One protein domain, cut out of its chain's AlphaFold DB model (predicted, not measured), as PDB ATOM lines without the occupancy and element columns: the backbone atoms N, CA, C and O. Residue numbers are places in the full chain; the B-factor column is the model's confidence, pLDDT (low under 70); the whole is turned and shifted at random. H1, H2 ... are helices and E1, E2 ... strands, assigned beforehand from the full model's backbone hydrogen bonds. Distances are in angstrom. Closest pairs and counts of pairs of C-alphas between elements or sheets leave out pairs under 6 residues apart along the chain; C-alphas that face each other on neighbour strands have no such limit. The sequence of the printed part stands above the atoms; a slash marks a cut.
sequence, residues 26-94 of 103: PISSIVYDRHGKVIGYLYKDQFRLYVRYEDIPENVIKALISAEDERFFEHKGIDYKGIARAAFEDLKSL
ATOM      1  N   PRO A  26     161.775 181.225 195.276       88.88
ATOM      2  CA  PRO A  26     163.161 180.869 194.996       88.88
ATOM      3  C   PRO A  26     163.524 181.161 193.533       88.88
ATOM      4  O   PRO A  26     162.767 180.844 192.613       88.88
ATOM      5  N   ILE A  27     164.705 181.746 193.321       92.31
ATOM      6  CA  ILE A  27     165.259 182.049 191.993       92.31
ATOM      7  C   ILE A  27     166.242 180.967 191.539       92.31
ATOM      8  O   ILE A  27     166.816 180.240 192.352       92.31
ATOM      9  N   SER A  28     166.445 180.853 190.228       95.06
ATOM     10  CA  SER A  28     167.412 179.921 189.649       95.06
ATOM     11  C   SER A  28     168.849 180.373 189.921       95.06
ATOM     12  O   SER A  28     169.181 181.549 189.786       95.06
ATOM     13  N   SER A  29     169.722 179.426 190.267       94.12
ATOM     14  CA  SER A  29     171.166 179.668 190.361       94.12
ATOM     15  C   SER A  29     171.798 179.593 188.973       94.12
ATOM     16  O   SER A  29     171.460 178.704 188.192       94.12
ATOM     17  N   ILE A  30     172.731 180.496 188.671       95.00
ATOM     18  CA  ILE A  30     173.430 180.549 187.379       95.00
ATOM     19  C   ILE A  30     174.826 179.951 187.548       95.00
ATOM     20  O   ILE A  30     175.576 180.367 188.431       95.00
ATOM     21  N   VAL A  31     175.174 178.980 186.705       96.00
ATOM     22  CA  VAL A  31     176.491 178.334 186.704       96.00
ATOM     23  C   VAL A  31     177.334 178.924 185.578       96.00
ATOM     24  O   VAL A  31     176.896 178.965 184.425       96.00
ATOM     25  N   TYR A  32     178.553 179.349 185.908       97.31
ATOM     26  CA  TYR A  32     179.509 179.960 184.981       97.31
ATOM     27  C   TYR A  32     180.750 179.079 184.805       97.31
ATOM     28  O   TYR A  32     181.149 178.372 185.732       97.31
ATOM     29  N   ASP A  33     181.379 179.132 183.630       96.44
ATOM     30  CA  ASP A  33     182.706 178.555 183.414       96.44
ATOM     31  C   ASP A  33     183.834 179.469 183.930       96.44
ATOM     32  O   ASP A  33     183.617 180.589 184.401       96.44
ATOM     33  N   ARG A  34     185.082 179.000 183.795       96.56
ATOM     34  CA  ARG A  34     186.293 179.743 184.189       96.56
ATOM     35  C   ARG A  34     186.511 181.065 183.435       96.56
ATOM     36  O   ARG A  34     187.394 181.826 183.814       96.56
ATOM     37  N   HIS A  35     185.782 181.295 182.347       97.12
ATOM     38  CA  HIS A  35     185.841 182.493 181.515       97.12
ATOM     39  C   HIS A  35     184.615 183.400 181.723       97.12
ATOM     40  O   HIS A  35     184.496 184.418 181.048       97.12
ATOM     41  N   GLY A  36     183.716 183.058 182.656       95.19
ATOM     42  CA  GLY A  36     182.501 183.821 182.940       95.19
ATOM     43  C   GLY A  36     181.356 183.565 181.959       95.19
ATOM     44  O   GLY A  36     180.372 184.301 181.968       95.19
ATOM     45  N   LYS A  37     181.438 182.531 181.113       96.69
ATOM     46  CA  LYS A  37     180.337 182.145 180.227       96.69
ATOM     47  C   LYS A  37     179.320 181.313 181.003       96.69
ATOM     48  O   LYS A  37     179.689 180.377 181.707       96.69
ATOM     49  N   VAL A  38     178.035 181.624 180.840       96.12
ATOM     50  CA  VAL A  38     176.951 180.814 181.412       96.12
ATOM     51  C   VAL A  38     176.964 179.424 180.776       96.12
ATOM     52  O   VAL A  38     176.888 179.297 179.553       96.12
ATOM     53  N   ILE A  39     177.045 178.388 181.612       96.12
ATOM     54  CA  ILE A  39     177.018 176.979 181.189       96.12
ATOM     55  C   ILE A  39     175.730 176.261 181.582       96.12
ATOM     56  O   ILE A  39     175.432 175.202 181.036       96.12
ATOM     57  N   GLY A  40     174.941 176.829 182.495       94.69
ATOM     58  CA  GLY A  40     173.651 176.263 182.860       94.69
ATOM     59  C   GLY A  40     172.964 176.985 184.007       94.69
ATOM     60  O   GLY A  40     173.508 177.913 184.608       94.69
ATOM     61  N   TYR A  41     171.759 176.512 184.313       96.12
ATOM     62  CA  TYR A  41     170.922 177.014 185.393       96.12
ATOM     63  C   TYR A  41     170.493 175.857 186.284       96.12
ATOM     64  O   TYR A  41     170.071 174.814 185.789       96.12
ATOM     65  N   LEU A  42     170.579 176.053 187.596       94.56
ATOM     66  CA  LEU A  42     170.100 175.101 188.589       94.56
ATOM     67  C   LEU A  42     168.838 175.661 189.230       94.56
ATOM     68  O   LEU A  42     168.837 176.759 189.792       94.56
ATOM     69  N   TYR A  43     167.758 174.904 189.139       94.12
ATOM     70  CA  TYR A  43     166.477 175.250 189.728       94.12
ATOM     71  C   TYR A  43     165.741 173.984 190.144       94.12
ATOM     72  O   TYR A  43     166.065 172.889 189.690       94.12
ATOM     73  N   LYS A  44     164.775 174.147 191.049       88.25
ATOM     74  CA  LYS A  44     163.983 173.038 191.570       88.25
ATOM     75  C   LYS A  44     162.765 172.793 190.681       88.25
ATOM     76  O   LYS A  44     162.827 171.989 189.762       88.25
ATOM     77  N   ASP A  45     161.689 173.535 190.924       89.94
ATOM     78  CA  ASP A  45     160.401 173.304 190.260       89.94
ATOM     79  C   ASP A  45     160.192 174.233 189.057       89.94
ATOM     80  O   ASP A  45     159.518 173.881 188.093       89.94
ATOM     81  N   GLN A  46     160.759 175.442 189.107       90.81
ATOM     82  CA  GLN A  46     160.523 176.475 188.102       90.81
ATOM     83  C   GLN A  46     161.802 177.225 187.755       90.81
ATOM     84  O   GLN A  46     162.589 177.592 188.630       90.81
ATOM     85  N   PHE A  47     161.959 177.499 186.464       93.88
ATOM     86  CA  PHE A  47     162.994 178.382 185.956       93.88
ATOM     87  C   PHE A  47     162.586 179.843 186.185       93.88
ATOM     88  O   PHE A  47     161.559 180.291 185.674       93.88
ATOM     89  N   ARG A  48     163.367 180.577 186.982       92.94
ATOM     90  CA  ARG A  48     163.083 181.955 187.403       92.94
ATOM     91  C   ARG A  48     164.367 182.771 187.413       92.94
ATOM     92  O   ARG A  48     165.272 182.495 188.199       92.94
ATOM     93  N   LEU A  49     164.414 183.810 186.586       92.44
ATOM     94  CA  LEU A  49     165.473 184.813 186.615       92.44
ATOM     95  C   LEU A  49     164.931 186.096 187.227       92.44
ATOM     96  O   LEU A  49     163.843 186.550 186.877       92.44
ATOM     97  N   TYR A  50     165.695 186.664 188.153       90.31
ATOM     98  CA  TYR A  50     165.364 187.958 188.725       90.31
ATOM     99  C   TYR A  50     165.738 189.071 187.744       90.31
ATOM    100  O   TYR A  50     166.852 189.091 187.221       90.31
ATOM    101  N   VAL A  51     164.810 189.999 187.523       91.94
ATOM    102  CA  VAL A  51     164.988 191.195 186.696       91.94
ATOM    103  C   VAL A  51     164.478 192.379 187.509       91.94
ATOM    104  O   VAL A  51     163.419 192.283 188.135       91.94
ATOM    105  N   ARG A  52     165.240 193.478 187.548       93.56
ATOM    106  CA  ARG A  52     164.789 194.703 188.221       93.56
ATOM    107  C   ARG A  52     163.747 195.391 187.354       93.56
ATOM    108  O   ARG A  52     163.803 195.291 186.133       93.56
ATOM    109  N   TYR A  53     162.819 196.109 187.976       93.50
ATOM    110  CA  TYR A  53     161.727 196.760 187.255       93.50
ATOM    111  C   TYR A  53     162.235 197.719 186.165       93.50
ATOM    112  O   TYR A  53     161.690 197.751 185.068       93.50
ATOM    113  N   GLU A  54     163.331 198.430 186.437       96.50
ATOM    114  CA  GLU A  54     163.938 199.401 185.520       96.50
ATOM    115  C   GLU A  54     164.599 198.748 184.298       96.50
ATOM    116  O   GLU A  54     164.807 199.411 183.284       96.50
ATOM    117  N   ASP A  55     164.922 197.454 184.385       96.69
ATOM    118  CA  ASP A  55     165.515 196.687 183.289       96.69
ATOM    119  C   ASP A  55     164.436 196.090 182.357       96.69
ATOM    120  O   ASP A  55     164.766 195.508 181.320       96.69
ATOM    121  N   ILE A  56     163.146 196.203 182.710       96.19
ATOM    122  CA  ILE A  56     162.041 195.667 181.908       96.19
ATOM    123  C   ILE A  56     161.699 196.660 180.786       96.19
ATOM    124  O   ILE A  56     161.402 197.825 181.060       96.19
ATOM    125  N   PRO A  57     161.660 196.217 179.514       97.12
ATOM    126  CA  PRO A  57     161.244 197.069 178.409       97.12
ATOM    127  C   PRO A  57     159.838 197.655 178.620       97.12
ATOM    128  O   PRO A  57     158.884 196.937 178.923       97.12
ATOM    129  N   GLU A  58     159.690 198.964 178.409       96.19
ATOM    130  CA  GLU A  58     158.439 199.686 178.684       96.19
ATOM    131  C   GLU A  58     157.245 199.138 177.882       96.19
ATOM    132  O   GLU A  58     156.110 199.113 178.359       96.19
ATOM    133  N   ASN A  59     157.493 198.647 176.667       97.31
ATOM    134  CA  ASN A  59     156.480 198.000 175.837       97.31
ATOM    135  C   ASN A  59     155.942 196.701 176.459       97.31
ATOM    136  O   ASN A  59     154.753 196.432 176.325       97.31
ATOM    137  N   VAL A  60     156.776 195.922 177.157       95.88
ATOM    138  CA  VAL A  60     156.347 194.701 177.860       95.88
ATOM    139  C   VAL A  60     155.446 195.061 179.037       95.88
ATOM    140  O   VAL A  60     154.384 194.461 179.195       95.88
ATOM    141  N   ILE A  61     155.823 196.083 179.813       95.44
ATOM    142  CA  ILE A  61     155.013 196.587 180.931       95.44
ATOM    143  C   ILE A  61     153.643 197.055 180.419       95.44
ATOM    144  O   ILE A  61     152.611 196.617 180.921       95.44
ATOM    145  N   LYS A  62     153.624 197.894 179.375       94.94
ATOM    146  CA  LYS A  62     152.384 198.404 178.768       94.94
ATOM    147  C   LYS A  62     151.503 197.287 178.214       94.94
ATOM    148  O   LYS A  62     150.296 197.316 178.435       94.94
ATOM    149  N   ALA A  63     152.092 196.305 177.530       95.94
ATOM    150  CA  ALA A  63     151.356 195.166 176.992       95.94
ATOM    151  C   ALA A  63     150.681 194.355 178.107       95.94
ATOM    152  O   ALA A  63     149.491 194.064 178.008       95.94
ATOM    153  N   LEU A  64     151.407 194.057 179.190       95.12
ATOM    154  CA  LEU A  64     150.869 193.315 180.331       95.12
ATOM    155  C   LEU A  64     149.706 194.062 180.997       95.12
ATOM    156  O   LEU A  64     148.644 193.483 181.202       95.12
ATOM    157  N   ILE A  65     149.888 195.356 181.274       94.44
ATOM    158  CA  ILE A  65     148.849 196.207 181.878       94.44
ATOM    159  C   ILE A  65     147.614 196.248 180.980       94.44
ATOM    160  O   ILE A  65     146.508 196.046 181.456       94.44
ATOM    161  N   SER A  66     147.786 196.421 179.669       94.00
ATOM    162  CA  SER A  66     146.650 196.450 178.740       94.00
ATOM    163  C   SER A  66     145.881 195.126 178.649       94.00
ATOM    164  O   SER A  66     144.695 195.141 178.330       94.00
ATOM    165  N   ALA A  67     146.543 193.992 178.900       94.94
ATOM    166  CA  ALA A  67     145.944 192.667 178.777       94.94
ATOM    167  C   ALA A  67     145.230 192.207 180.057       94.94
ATOM    168  O   ALA A  67     144.179 191.578 179.967       94.94
ATOM    169  N   GLU A  68     145.798 192.507 181.227       91.94
ATOM    170  CA  GLU A  68     145.299 192.019 182.519       91.94
ATOM    171  C   GLU A  68     144.413 193.054 183.223       91.94
ATOM    172  O   GLU A  68     143.268 192.770 183.578       91.94
ATOM    173  N   ASP A  69     144.935 194.267 183.417       90.62
ATOM    174  CA  ASP A  69     144.274 195.330 184.170       90.62
ATOM    175  C   ASP A  69     144.761 196.706 183.706       90.62
ATOM    176  O   ASP A  69     145.780 197.230 184.163       90.62
ATOM    177  N   GLU A  70     144.008 197.313 182.789       91.25
ATOM    178  CA  GLU A  70     144.380 198.583 182.160       91.25
ATOM    179  C   GLU A  70     144.505 199.741 183.172       91.25
ATOM    180  O   GLU A  70     145.202 200.720 182.911       91.25
ATOM    181  N   ARG A  71     143.846 199.626 184.336       88.75
ATOM    182  CA  ARG A  71     143.802 200.646 185.397       88.75
ATOM    183  C   ARG A  71     144.645 200.264 186.607       88.75
ATOM    184  O   ARG A  71     144.530 200.916 187.646       88.75
ATOM    185  N   PHE A  72     145.547 199.293 186.457       90.69
ATOM    186  CA  PHE A  72     146.372 198.751 187.536       90.69
ATOM    187  C   PHE A  72     147.042 199.829 188.408       90.69
ATOM    188  O   PHE A  72     147.029 199.741 189.636       90.69
ATOM    189  N   PHE A  73     147.596 200.876 187.786       90.75
ATOM    190  CA  PHE A  73     148.263 201.978 188.496       90.75
ATOM    191  C   PHE A  73     147.320 203.081 189.000       90.75
ATOM    192  O   PHE A  73     147.738 203.931 189.786       90.75
ATOM    193  N   GLU A  74     146.059 203.094 188.572       91.19
ATOM    194  CA  GLU A  74     145.077 204.107 188.972       91.19
ATOM    195  C   GLU A  74     144.393 203.759 190.301       91.19
ATOM    196  O   GLU A  74     143.930 204.648 191.019       91.19
ATOM    197  N   HIS A  75     144.331 202.473 190.658       88.50
ATOM    198  CA  HIS A  75     143.692 202.005 191.885       88.50
ATOM    199  C   HIS A  75     144.681 201.412 192.891       88.50
ATOM    200  O   HIS A  75     145.691 200.804 192.555       88.50
ATOM    201  N   LYS A  76     144.343 201.501 194.182       88.69
ATOM    202  CA  LYS A  76     145.177 201.010 195.297       88.69
ATOM    203  C   LYS A  76     145.055 199.493 195.532       88.69
ATOM    204  O   LYS A  76     144.985 199.046 196.671       88.69
ATOM    205  N   GLY A  77     144.985 198.721 194.450       84.62
ATOM    206  CA  GLY A  77     144.870 197.256 194.450       84.62
ATOM    207  C   GLY A  77     143.447 196.681 194.432       84.62
ATOM    208  O   GLY A  77     143.304 195.480 194.235       84.62
ATOM    209  N   ILE A  78     142.398 197.496 194.603       89.38
ATOM    210  CA  ILE A  78     140.999 197.050 194.461       89.38
ATOM    211  C   ILE A  78     140.309 197.869 193.365       89.38
ATOM    212  O   ILE A  78     140.115 199.076 193.525       89.38
ATOM    213  N   ASP A  79     139.882 197.205 192.285       89.50
ATOM    214  CA  ASP A  79     139.070 197.813 191.226       89.50
ATOM    215  C   ASP A  79     137.566 197.671 191.513       89.50
ATOM    216  O   ASP A  79     136.894 196.728 191.085       89.50
ATOM    217  N   TYR A  80     137.004 198.655 192.218       91.50
ATOM    218  CA  TYR A  80     135.572 198.690 192.532       91.50
ATOM    219  C   TYR A  80     134.673 198.699 191.287       91.50
ATOM    220  O   TYR A  80     133.581 198.131 191.318       91.50
ATOM    221  N   LYS A  81     135.116 199.320 190.183       90.25
ATOM    222  CA  LYS A  81     134.330 199.372 188.940       90.25
ATOM    223  C   LYS A  81     134.300 198.004 188.262       90.25
ATOM    224  O   LYS A  81     133.236 197.567 187.832       90.25
ATOM    225  N   GLY A  82     135.442 197.319 188.209       88.06
ATOM    226  CA  GLY A  82     135.550 195.954 187.698       88.06
ATOM    227  C   GLY A  82     134.688 194.976 188.489       88.06
ATOM    228  O   GLY A  82     133.946 194.201 187.888       88.06
ATOM    229  N   ILE A  83     134.694 195.087 189.822       90.88
ATOM    230  CA  ILE A  83     133.846 194.281 190.713       90.88
ATOM    231  C   ILE A  83     132.358 194.530 190.434       90.88
ATOM    232  O   ILE A  83     131.603 193.577 190.245       90.88
ATOM    233  N   ALA A  84     131.927 195.793 190.366       93.25
ATOM    234  CA  ALA A  84     130.528 196.132 190.095       93.25
ATOM    235  C   ALA A  84     130.067 195.631 188.715       93.25
ATOM    236  O   ALA A  84     128.967 195.094 188.586       93.25
ATOM    237  N   ARG A  85     130.923 195.757 187.692       90.19
ATOM    238  CA  ARG A  85     130.662 195.236 186.343       90.19
ATOM    239  C   ARG A  85     130.514 193.716 186.350       90.19
ATOM    240  O   ARG A  85     129.552 193.209 185.786       90.19
ATOM    241  N   ALA A  86     131.433 193.000 186.997       90.94
ATOM    242  CA  ALA A  86     131.372 191.544 187.100       90.94
ATOM    243  C   ALA A  86     130.097 191.081 187.824       90.94
ATOM    244  O   ALA A  86     129.422 190.179 187.340       90.94
ATOM    245  N   ALA A  87     129.723 191.744 188.923       91.94
ATOM    246  CA  ALA A  87     128.489 191.450 189.647       91.94
ATOM    247  C   ALA A  87     127.234 191.691 188.788       91.94
ATOM    248  O   ALA A  87     126.304 190.888 188.814       91.94
ATOM    249  N   PHE A  88     127.206 192.769 187.999       92.69
ATOM    250  CA  PHE A  88     126.089 193.048 187.096       92.69
ATOM    251  C   PHE A  88     125.970 192.012 185.970       92.69
ATOM    252  O   PHE A  88     124.865 191.551 185.685       92.69
ATOM    253  N   GLU A  89     127.086 191.616 185.353       90.06
ATOM    254  CA  GLU A  89     127.090 190.566 184.324       90.06
ATOM    255  C   GLU A  89     126.659 189.208 184.894       90.06
ATOM    256  O   GLU A  89     125.880 188.498 184.258       90.06
ATOM    257  N   ASP A  90     127.083 188.867 186.113       90.25
ATOM    258  CA  ASP A  90     126.686 187.622 186.777       90.25
ATOM    259  C   ASP A  90     125.169 187.587 187.036       90.25
ATOM    260  O   ASP A  90     124.491 186.632 186.644       90.25
ATOM    261  N   LEU A  91     124.608 188.685 187.562       89.00
ATOM    262  CA  LEU A  91     123.163 188.853 187.769       89.00
ATOM    263  C   LEU A  91     122.369 188.791 186.459       89.00
ATOM    264  O   LEU A  91     121.322 188.146 186.400       89.00
ATOM    265  N   LYS A  92     122.864 189.439 185.398       88.06
ATOM    266  CA  LYS A  92     122.230 189.436 184.073       88.06
ATOM    267  C   LYS A  92     122.275 188.055 183.423       88.06
ATOM    268  O   LYS A  92     121.338 187.685 182.717       88.06
ATOM    269  N   SER A  93     123.347 187.295 183.646       84.50
ATOM    270  CA  SER A  93     123.514 185.971 183.048       84.50
ATOM    271  C   SER A  93     122.586 184.911 183.654       84.50
ATOM    272  O   SER A  93     122.407 183.867 183.026       84.50
ATOM    273  N   LEU A  94     122.013 185.149 184.852       67.38
ATOM    274  CA  LEU A  94     121.220 184.189 185.653       67.38
ATOM    275  C   LEU A  94     121.865 182.790 185.769       67.38
ATOM    276  O   LEU A  94     121.223 181.817 186.167       67.38
TER     277      LEU A  94
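Overview. This is residues 26 to 94 of the 103 residues of the protein "Transgly domain-containing protein" of Aquificae bacterium (UniProt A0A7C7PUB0). This is a strung-out rod with no common core: a small two-stranded hairpin, E1 and E2, makes one end, the helix H1 comes midway, and the helix H2 makes the far end, with long links between these parts. Residues 83 to 94, of which 83 to 93 belong to H2, stick out at that far end. The printed part has 69 residues, with two named strands followed by two named helices, E1 E2 H1 H2; the sheet E1 - E2 is antiparallel, and the class is mixed, helices and strands, with under half of the residues in named elements. The whole is extended, with a radius of gyration of the C-alphas of 20.2 A and spans of 64 by 27 by 18 A.

Along the chain. E1 is residues 29 to 32, 9.9 A long, and begins at C-alpha 29 at (171.166, 179.668, 190.361). E2 is residues 38 to 42, 11.4 A long. H1 is residues 58 to 68, 15.7 A long, and begins at C-alpha 58 at (158.439, 199.686, 178.684). H2 is residues 80 to 93, 19.9 A long, and ends at C-alpha 93 at (123.514, 185.971, 183.048).

Arrangement. E1 and E2 form a hairpin with an angle of 154 degrees between their directions. C-alphas 30 and 41 face each other at 4.8 A. N 29 and O 42 are within hydrogen-bond range at 2.8 A, as are N 31 and O 40 at 2.9 A. E1 is apart from H1, and both strands are apart from H2. H1 and H2 are apart too. In H1 and H2 every O i to N i+4 pair is within hydrogen-bond range.

Size, cuts and confidence. The C-alphas of Arg 34 and Leu 94, the two farthest apart, are 65.2 A apart. The printed part has no cut. The link E1 to E2 is tight; the links E2 to H1, with 15 residues, and H1 to H2, with 11, are long. Mean pLDDT of the printed part is 92.4, and residue 94 is under 70.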